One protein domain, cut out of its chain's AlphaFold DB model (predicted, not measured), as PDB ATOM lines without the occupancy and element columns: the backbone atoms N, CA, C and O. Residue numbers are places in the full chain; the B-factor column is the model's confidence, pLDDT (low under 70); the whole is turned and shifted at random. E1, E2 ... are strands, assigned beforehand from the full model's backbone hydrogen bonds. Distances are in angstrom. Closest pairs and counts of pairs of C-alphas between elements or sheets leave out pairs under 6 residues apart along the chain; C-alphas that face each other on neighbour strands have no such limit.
ATOM      1  N   ARG A  99      66.031   5.597  77.093       82.19
ATOM      2  CA  ARG A  99      65.854   5.976  78.499       82.19
ATOM      3  C   ARG A  99      67.062   5.618  79.362       82.19
ATOM      4  O   ARG A  99      67.618   4.525  79.257       82.19
ATOM      5  N   PHE A 100      67.418   6.529  80.262       89.81
ATOM      6  CA  PHE A 100      68.554   6.370  81.164       89.81
ATOM      7  C   PHE A 100      68.378   5.206  82.147       89.81
ATOM      8  O   PHE A 100      67.365   5.074  82.839       89.81
ATOM      9  N   SER A 101      69.433   4.407  82.285       90.56
ATOM     10  CA  SER A 101      69.568   3.414  83.344       90.56
ATOM     11  C   SER A 101      69.783   4.091  84.699       90.56
ATOM     12  O   SER A 101      70.361   5.175  84.812       90.56
ATOM     13  N   LYS A 102      69.391   3.420  85.785       91.12
ATOM     14  CA  LYS A 102      69.668   3.925  87.134       91.12
ATOM     15  C   LYS A 102      71.179   4.007  87.385       91.12
ATOM     16  O   LYS A 102      71.876   3.001  87.290       91.12
ATOM     17  N   ARG A 103      71.639   5.191  87.803       92.81
ATOM     18  CA  ARG A 103      73.043   5.618  87.954       92.81
ATOM     19  C   ARG A 103      73.823   5.784  86.641       92.81
ATOM     20  O   ARG A 103      75.034   5.946  86.717       92.81
ATOM     21  N   GLU A 104      73.178   5.791  85.474       94.31
ATOM     22  CA  GLU A 104      73.843   6.139  84.207       94.31
ATOM     23  C   GLU A 104      74.410   7.575  84.288       94.31
ATOM     24  O   GLU A 104      73.714   8.467  84.793       94.31
ATOM     25  N   PRO A 105      75.670   7.813  83.868       95.00
ATOM     26  CA  PRO A 105      76.219   9.160  83.782       95.00
ATOM     27  C   PRO A 105      75.507   9.959  82.685       95.00
ATOM     28  O   PRO A 105      75.185   9.430  81.620       95.00
ATOM     29  N   ALA A 106      75.299  11.246  82.940       94.38
ATOM     30  CA  ALA A 106      74.659  12.181  82.019       94.38
ATOM     31  C   ALA A 106      75.329  13.564  82.089       94.38
ATOM     32  O   ALA A 106      76.076  13.867  83.024       94.38
ATOM     33  N   GLU A 107      75.053  14.406  81.098       93.62
ATOM     34  CA  GLU A 107      75.473  15.806  81.047       93.62
ATOM     35  C   GLU A 107      74.236  16.709  81.149       93.62
ATOM     36  O   GLU A 107      73.303  16.590  80.360       93.62
ATOM     37  N   LEU A 108      74.215  17.604  82.138       87.75
ATOM     38  CA  LEU A 108      73.144  18.579  82.345       87.75
ATOM     39  C   LEU A 108      73.541  19.917  81.707       87.75
ATOM     40  O   LEU A 108      74.520  20.533  82.140       87.75
ATOM     41  N   TYR A 109      72.793  20.364  80.693       84.75
ATOM     42  CA  TYR A 109      72.944  21.688  80.076       84.75
ATOM     43  C   TYR A 109      71.703  22.118  79.274       84.75
ATOM     44  O   TYR A 109      70.929  21.295  78.787       84.75
ATOM     45  N   GLY A 110      71.537  23.434  79.108       79.00
ATOM     46  CA  GLY A 110      70.504  24.058  78.271       79.00
ATOM     47  C   GLY A 110      71.082  25.072  77.272       79.00
ATOM     48  O   GLY A 110      72.292  25.298  77.273       79.00
ATOM     49  N   PRO A 111      70.247  25.723  76.436       74.81
ATOM     50  CA  PRO A 111      70.705  26.550  75.306       74.81
ATOM     51  C   PRO A 111      71.620  27.732  75.671       74.81
ATOM     52  O   PRO A 111      72.426  28.181  74.858       74.81
ATOM     53  N   SER A 112      71.511  28.252  76.895       74.56
ATOM     54  CA  SER A 112      72.345  29.339  77.414       74.56
ATOM     55  C   SER A 112      73.695  28.876  77.976       74.56
ATOM     56  O   SER A 112      74.587  29.711  78.134       74.56
ATOM     57  N   ALA A 113      73.882  27.582  78.252       73.44
ATOM     58  CA  ALA A 113      75.043  27.068  78.974       73.44
ATOM     59  C   ALA A 113      76.367  27.284  78.219       73.44
ATOM     60  O   ALA A 113      76.428  27.250  76.990       73.44
ATOM     61  N   THR A 114      77.447  27.495  78.974       79.06
ATOM     62  CA  THR A 114      78.824  27.545  78.443       79.06
ATOM     63  C   THR A 114      79.534  26.201  78.611       79.06
ATOM     64  O   THR A 114      80.334  25.817  77.761       79.06
ATOM     65  N   PHE A 115      79.198  25.455  79.666       81.62
ATOM     66  CA  PHE A 115      79.763  24.149  79.999       81.62
ATOM     67  C   PHE A 115      78.677  23.164  80.456       81.62
ATOM     68  O   PHE A 115      77.613  23.573  80.920       81.62
ATOM     69  N   ALA A 116      78.961  21.868  80.339       87.06
ATOM     70  CA  ALA A 116      78.127  20.795  80.864       87.06
ATOM     71  C   ALA A 116      78.372  20.558  82.365       87.06
ATOM     72  O   ALA A 116      79.514  20.564  82.838       87.06
ATOM     73  N   VAL A 117      77.311  20.276  83.122       88.94
ATOM     74  CA  VAL A 117      77.428  19.782  84.502       88.94
ATOM     75  C   VAL A 117      77.363  18.245  84.488       88.94
ATOM     76  O   VAL A 117      76.354  17.697  84.046       88.94
ATOM     77  N   PRO A 118      78.407  17.523  84.943       92.06
ATOM     78  CA  PRO A 118      78.397  16.062  84.978       92.06
ATOM     79  C   PRO A 118      77.515  15.545  86.124       92.06
ATOM     80  O   PRO A 118      77.767  15.810  87.304       92.06
ATOM     81  N   VAL A 119      76.489  14.767  85.780       92.12
ATOM     82  CA  VAL A 119      75.501  14.222  86.726       92.12
ATOM     83  C   VAL A 119      75.358  12.701  86.580       92.12
ATOM     84  O   VAL A 119      75.916  12.084  85.671       92.12
ATOM     85  N   VAL A 120      74.589  12.078  87.473       95.19
ATOM     86  CA  VAL A 120      74.018  10.733  87.274       95.19
ATOM     87  C   VAL A 120      72.503  10.767  87.419       95.19
ATOM     88  O   VAL A 120      71.980  11.480  88.278       95.19
ATOM     89  N   VAL A 121      71.801   9.962  86.623       94.50
ATOM     90  CA  VAL A 121      70.341   9.815  86.718       94.50
ATOM     91  C   VAL A 121      69.989   8.808  87.816       94.50
ATOM     92  O   VAL A 121      70.352   7.635  87.751       94.50
ATOM     93  N   ASP A 122      69.284   9.248  88.857       92.88
ATOM     94  CA  ASP A 122      68.878   8.409  89.993       92.88
ATOM     95  C   ASP A 122      67.504   7.745  89.791       92.88
ATOM     96  O   ASP A 122      67.286   6.607  90.234       92.88
ATOM     97  N   SER A 123      66.597   8.441  89.099       91.94
ATOM     98  CA  SER A 123      65.273   7.961  88.684       91.94
ATOM     99  C   SER A 123      64.693   8.814  87.552       91.94
ATOM    100  O   SER A 123      65.068   9.973  87.391       91.94
ATOM    101  N   GLN A 124      63.734   8.248  86.822       91.69
ATOM    102  CA  GLN A 124      62.895   8.944  85.843       91.69
ATOM    103  C   GLN A 124      61.428   8.910  86.293       91.69
ATOM    104  O   GLN A 124      60.994   7.932  86.909       91.69
ATOM    105  N   SER A 125      60.669   9.941  85.942       88.31
ATOM    106  CA  SER A 125      59.214  10.024  86.072       88.31
ATOM    107  C   SER A 125      58.594  10.471  84.750       88.31
ATOM    108  O   SER A 125      59.221  11.178  83.968       88.31
ATOM    109  N   CYS A 126      57.358  10.049  84.507       90.12
ATOM    110  CA  CYS A 126      56.567  10.421  83.341       90.12
ATOM    111  C   CYS A 126      55.199  10.895  83.835       90.12
ATOM    112  O   CYS A 126      54.610  10.218  84.681       90.12
ATOM    113  N   ASP A 127      54.717  12.037  83.350       84.81
ATOM    114  CA  ASP A 127      53.380  12.539  83.684       84.81
ATOM    115  C   ASP A 127      52.287  11.993  82.740       84.81
ATOM    116  O   ASP A 127      52.561  11.253  81.791       84.81
ATOM    117  N   GLU A 128      51.031  12.358  83.012       87.88
ATOM    118  CA  GLU A 128      49.857  11.966  82.211       87.88
ATOM    119  C   GLU A 128      49.868  12.555  80.787       87.88
ATOM    120  O   GLU A 128      49.160  12.063  79.912       87.88
ATOM    121  N   SER A 129      50.692  13.578  80.536       86.00
ATOM    122  CA  SER A 129      50.921  14.189  79.217       86.00
ATOM    123  C   SER A 129      52.151  13.602  78.505       86.00
ATOM    124  O   SER A 129      52.610  14.153  77.506       86.00
ATOM    125  N   ASN A 130      52.693  12.487  79.012       84.50
ATOM    126  CA  ASN A 130      53.905  11.823  78.532       84.50
ATOM    127  C   ASN A 130      55.167  12.723  78.560       84.50
ATOM    128  O   ASN A 130      56.116  12.491  77.811       84.50
ATOM    129  N   ARG A 131      55.223  13.744  79.430       83.06
ATOM    130  CA  ARG A 131      56.453  14.520  79.662       83.06
ATOM    131  C   ARG A 131      57.374  13.728  80.583       83.06
ATOM    132  O   ARG A 131      56.978  13.351  81.689       83.06
ATOM    133  N   VAL A 132      58.611  13.498  80.148       87.12
ATOM    134  CA  VAL A 132      59.628  12.806  80.947       87.12
ATOM    135  C   VAL A 132      60.445  13.812  81.755       87.12
ATOM    136  O   VAL A 132      60.870  14.858  81.261       87.12
ATOM    137  N   THR A 133      60.667  13.483  83.026       87.06
ATOM    138  CA  THR A 133      61.517  14.238  83.951       87.06
ATOM    139  C   THR A 133      62.463  13.303  84.699       87.06
ATOM    140  O   THR A 133      62.132  12.148  84.974       87.06
ATOM    141  N   TYR A 134      63.645  13.800  85.051       86.38
ATOM    142  CA  TYR A 134      64.710  13.026  85.678       86.38
ATOM    143  C   TYR A 134      65.121  13.617  87.027       86.38
ATOM    144  O   TYR A 134      65.401  14.810  87.155       86.38
ATOM    145  N   THR A 135      65.232  12.756  88.034       90.31
ATOM    146  CA  THR A 135      65.931  13.074  89.282       90.31
ATOM    147  C   THR A 135      67.417  12.834  89.053       90.31
ATOM    148  O   THR A 135      67.831  11.688  88.864       90.31
ATOM    149  N   VAL A 136      68.222  13.896  89.074       88.88
ATOM    150  CA  VAL A 136      69.669  13.822  88.817       88.88
ATOM    151  C   VAL A 136      70.487  14.257  90.030       88.88
ATOM    152  O   VAL A 136      70.082  15.143  90.785       88.88
ATOM    153  N   THR A 137      71.651  13.638  90.208       88.88
ATOM    154  CA  THR A 137      72.637  13.994  91.238       88.88
ATOM    155  C   THR A 137      73.889  14.560  90.585       88.88
ATOM    156  O   THR A 137      74.518  13.882  89.774       88.88
ATOM    157  N   ASP A 138      74.263  15.783  90.967       86.31
ATOM    158  CA  ASP A 138      75.538  16.407  90.610       86.31
ATOM    159  C   ASP A 138      76.696  15.594  91.200       86.31
ATOM    160  O   ASP A 138      76.773  15.364  92.409       86.31
ATOM    161  N   MET A 139      77.609  15.151  90.336       85.81
ATOM    162  CA  MET A 139      78.728  14.298  90.726       85.81
ATOM    163  C   MET A 139      79.931  15.081  91.278       85.81
ATOM    164  O   MET A 139      80.814  14.471  91.885       85.81
ATOM    165  N   LYS A 140      79.967  16.412  91.127       81.25
ATOM    166  CA  LYS A 140      80.958  17.298  91.757       81.25
ATOM    167  C   LYS A 140      80.597  17.572  93.218       81.25
ATOM    168  O   LYS A 140      81.449  17.404  94.089       81.25
ATOM    169  N   THR A 141      79.352  17.964  93.514       80.38
ATOM    170  CA  THR A 141      78.921  18.252  94.903       80.38
ATOM    171  C   THR A 141      78.314  17.059  95.642       80.38
ATOM    172  O   THR A 141      78.201  17.100  96.868       80.38
ATOM    173  N   GLY A 142      77.904  16.003  94.933       82.88
ATOM    174  CA  GLY A 142      77.176  14.865  95.500       82.88
ATOM    175  C   GLY A 142      75.723  15.174  95.882       82.88
ATOM    176  O   GLY A 142      75.089  14.350  96.543       82.88
ATOM    177  N   LYS A 143      75.191  16.348  95.508       82.06
ATOM    178  CA  LYS A 143      73.818  16.770  95.808       82.06
ATOM    179  C   LYS A 143      72.852  16.334  94.705       82.06
ATOM    180  O   LYS A 143      73.104  16.547  93.520       82.06
ATOM    181  N   THR A 144      71.714  15.774  95.100       81.44
ATOM    182  CA  THR A 144      70.560  15.579  94.213       81.44
ATOM    183  C   THR A 144      69.864  16.920  93.975       81.44
ATOM    184  O   THR A 144      69.722  17.705  94.915       81.44
ATOM    185  N   MET A 145      69.440  17.191  92.738       79.00
ATOM    186  CA  MET A 145      68.692  18.408  92.412       79.00
ATOM    187  C   MET A 145      67.352  18.445  93.174       79.00
ATOM    188  O   MET A 145      66.706  17.403  93.310       79.00
ATOM    189  N   PRO A 146      66.919  19.615  93.687       72.00
ATOM    190  CA  PRO A 146      65.745  19.716  94.560       72.00
ATOM    191  C   PRO A 146      64.409  19.531  93.824       72.00
ATOM    192  O   PRO A 146      63.399  19.246  94.463       72.00
ATOM    193  N   ALA A 147      64.405  19.677  92.498       76.94
ATOM    194  CA  ALA A 147      63.267  19.437  91.619       76.94
ATOM    195  C   ALA A 147      63.674  18.482  90.476       76.94
ATOM    196  O   ALA A 147      64.852  18.464  90.100       76.94
ATOM    197  N   PRO A 148      62.734  17.702  89.907       79.06
ATOM    198  CA  PRO A 148      62.974  16.942  88.683       79.06
ATOM    199  C   PRO A 148      63.338  17.865  87.513       79.06
ATOM    200  O   PRO A 148      62.756  18.937  87.357       79.06
ATOM    201  N   VAL A 149      64.282  17.431  86.681       83.31
ATOM    202  CA  VAL A 149      64.746  18.161  85.493       83.31
ATOM    203  C   VAL A 149      64.017  17.642  84.254       83.31
ATOM    204  O   VAL A 149      63.847  16.433  84.116       83.31
ATOM    205  N   GLU A 150      63.593  18.519  83.344       83.00
ATOM    206  CA  GLU A 150      62.956  18.100  82.086       83.00
ATOM    207  C   GLU A 150      63.953  17.422  81.130       83.00
ATOM    208  O   GLU A 150      65.118  17.815  81.045       83.00
ATOM    209  N   GLU A 151      63.486  16.411  80.391       84.56
ATOM    210  CA  GLU A 151      64.306  15.563  79.509       84.56
ATOM    211  C   GLU A 151      65.223  16.339  78.550       84.56
ATOM    212  O   GLU A 151      66.385  15.978  78.394       84.56
ATOM    213  N   MET A 152      64.757  17.461  77.993       82.12
ATOM    214  CA  MET A 152      65.518  18.281  77.037       82.12
ATOM    215  C   MET A 152      66.813  18.911  77.589       82.12
ATOM    216  O   MET A 152      67.597  19.464  76.815       82.12
ATOM    217  N   PHE A 153      67.038  18.855  78.905       85.62
ATOM    218  CA  PHE A 153      68.257  19.345  79.555       85.62
ATOM    219  C   PHE A 153      69.214  18.225  79.995       85.62
ATOM    220  O   PHE A 153      70.324  18.528  80.437       85.62
ATOM    221  N   VAL A 154      68.802  16.953  79.909       87.25
ATOM    222  CA  VAL A 154      69.551  15.795  80.427       87.25
ATOM    223  C   VAL A 154      70.052  14.945  79.262       87.25
ATOM    224  O   VAL A 154      69.338  14.107  78.717       87.25
ATOM    225  N   HIS A 155      71.309  15.158  78.885       90.69
ATOM    226  CA  HIS A 155      71.926  14.574  77.694       90.69
ATOM    227  C   HIS A 155      72.737  13.328  78.057       90.69
ATOM    228  O   HIS A 155      73.321  13.247  79.142       90.69
ATOM    229  N   LYS A 156      72.790  12.330  77.166       93.31
ATOM    230  CA  LYS A 156      73.602  11.126  77.402       93.31
ATOM    231  C   LYS A 156      75.083  11.477  77.494       93.31
ATOM    232  O   LYS A 156      75.582  12.282  76.713       93.31
ATOM    233  N   TYR A 157      75.794  10.853  78.434       94.06
ATOM    234  CA  TYR A 157      77.216  11.130  78.615       94.06
ATOM    235  C   TYR A 157      78.055  10.515  77.487       94.06
ATOM    236  O   TYR A 157      78.465   9.352  77.543       94.06
ATOM    237  N   GLU A 158      78.354  11.312  76.464       93.81
ATOM    238  CA  GLU A 158      79.358  10.957  75.467       93.81
ATOM    239  C   GLU A 158      80.771  11.133  76.031       93.81
ATOM    240  O   GLU A 158      81.151  12.211  76.491       93.81
ATOM    241  N   ARG A 159      81.594  10.083  75.943       94.06
ATOM    242  CA  ARG A 159      82.989  10.138  76.393       94.06
ATOM    243  C   ARG A 159      83.804  11.104  75.533       94.06
ATOM    244  O   ARG A 159      83.808  10.995  74.306       94.06
TER     245      ARG A 159
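What this domain is: This is residues 99 to 159 of the 253 residues of an uncharacterized protein of Thalassiosira oceanica (UniProt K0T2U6). What is the shape? With little regular structure, it is one strongly twisted, curled antiparallel sheet, ordered E3, E2, E1, E4, with loops beyond it. What makes it up? The printed part has 61 residues, no named helix and strands E1 to E4 along the chain, holding 24 residues: all strand. It is compact, radius of gyration of the C-alphas 11.1 A, spanning 32 by 24 by 23 A.

How they stand to each other: What comes first? E1, residues 105 to 108, E2, 117 to 126, and E3, 132 to 138, form a meander, each the antiparallel neighbour of the one before. Within hydrogen-bond range are N 106 and O 119, 2.9 A, and N 125 and O 133, 2.8 A. What follows? E4, residues 154 to 156, is antiparallel to E1, completing a Greek key, a meander whose first strand neighbours the fourth; N 107 and O 155 are 2.9 A apart.

Where its parts are: Where does E1 begin? C-alpha 105 is at (76.219, 9.160, 83.782). How long are the strands? E1 spans 10.0 A, E2 22.9 A, bending by 73 degrees at residue 122, E3 19.0 A and E4 6.9 A. Where does E4 end? C-alpha 156 is at (73.602, 11.126, 77.402).

The domain as a whole: Which link is long? E3 to E4, 15 residues. Any cut or weak place? The printed part has no cut, and no printed residue is under 70 in pLDDT.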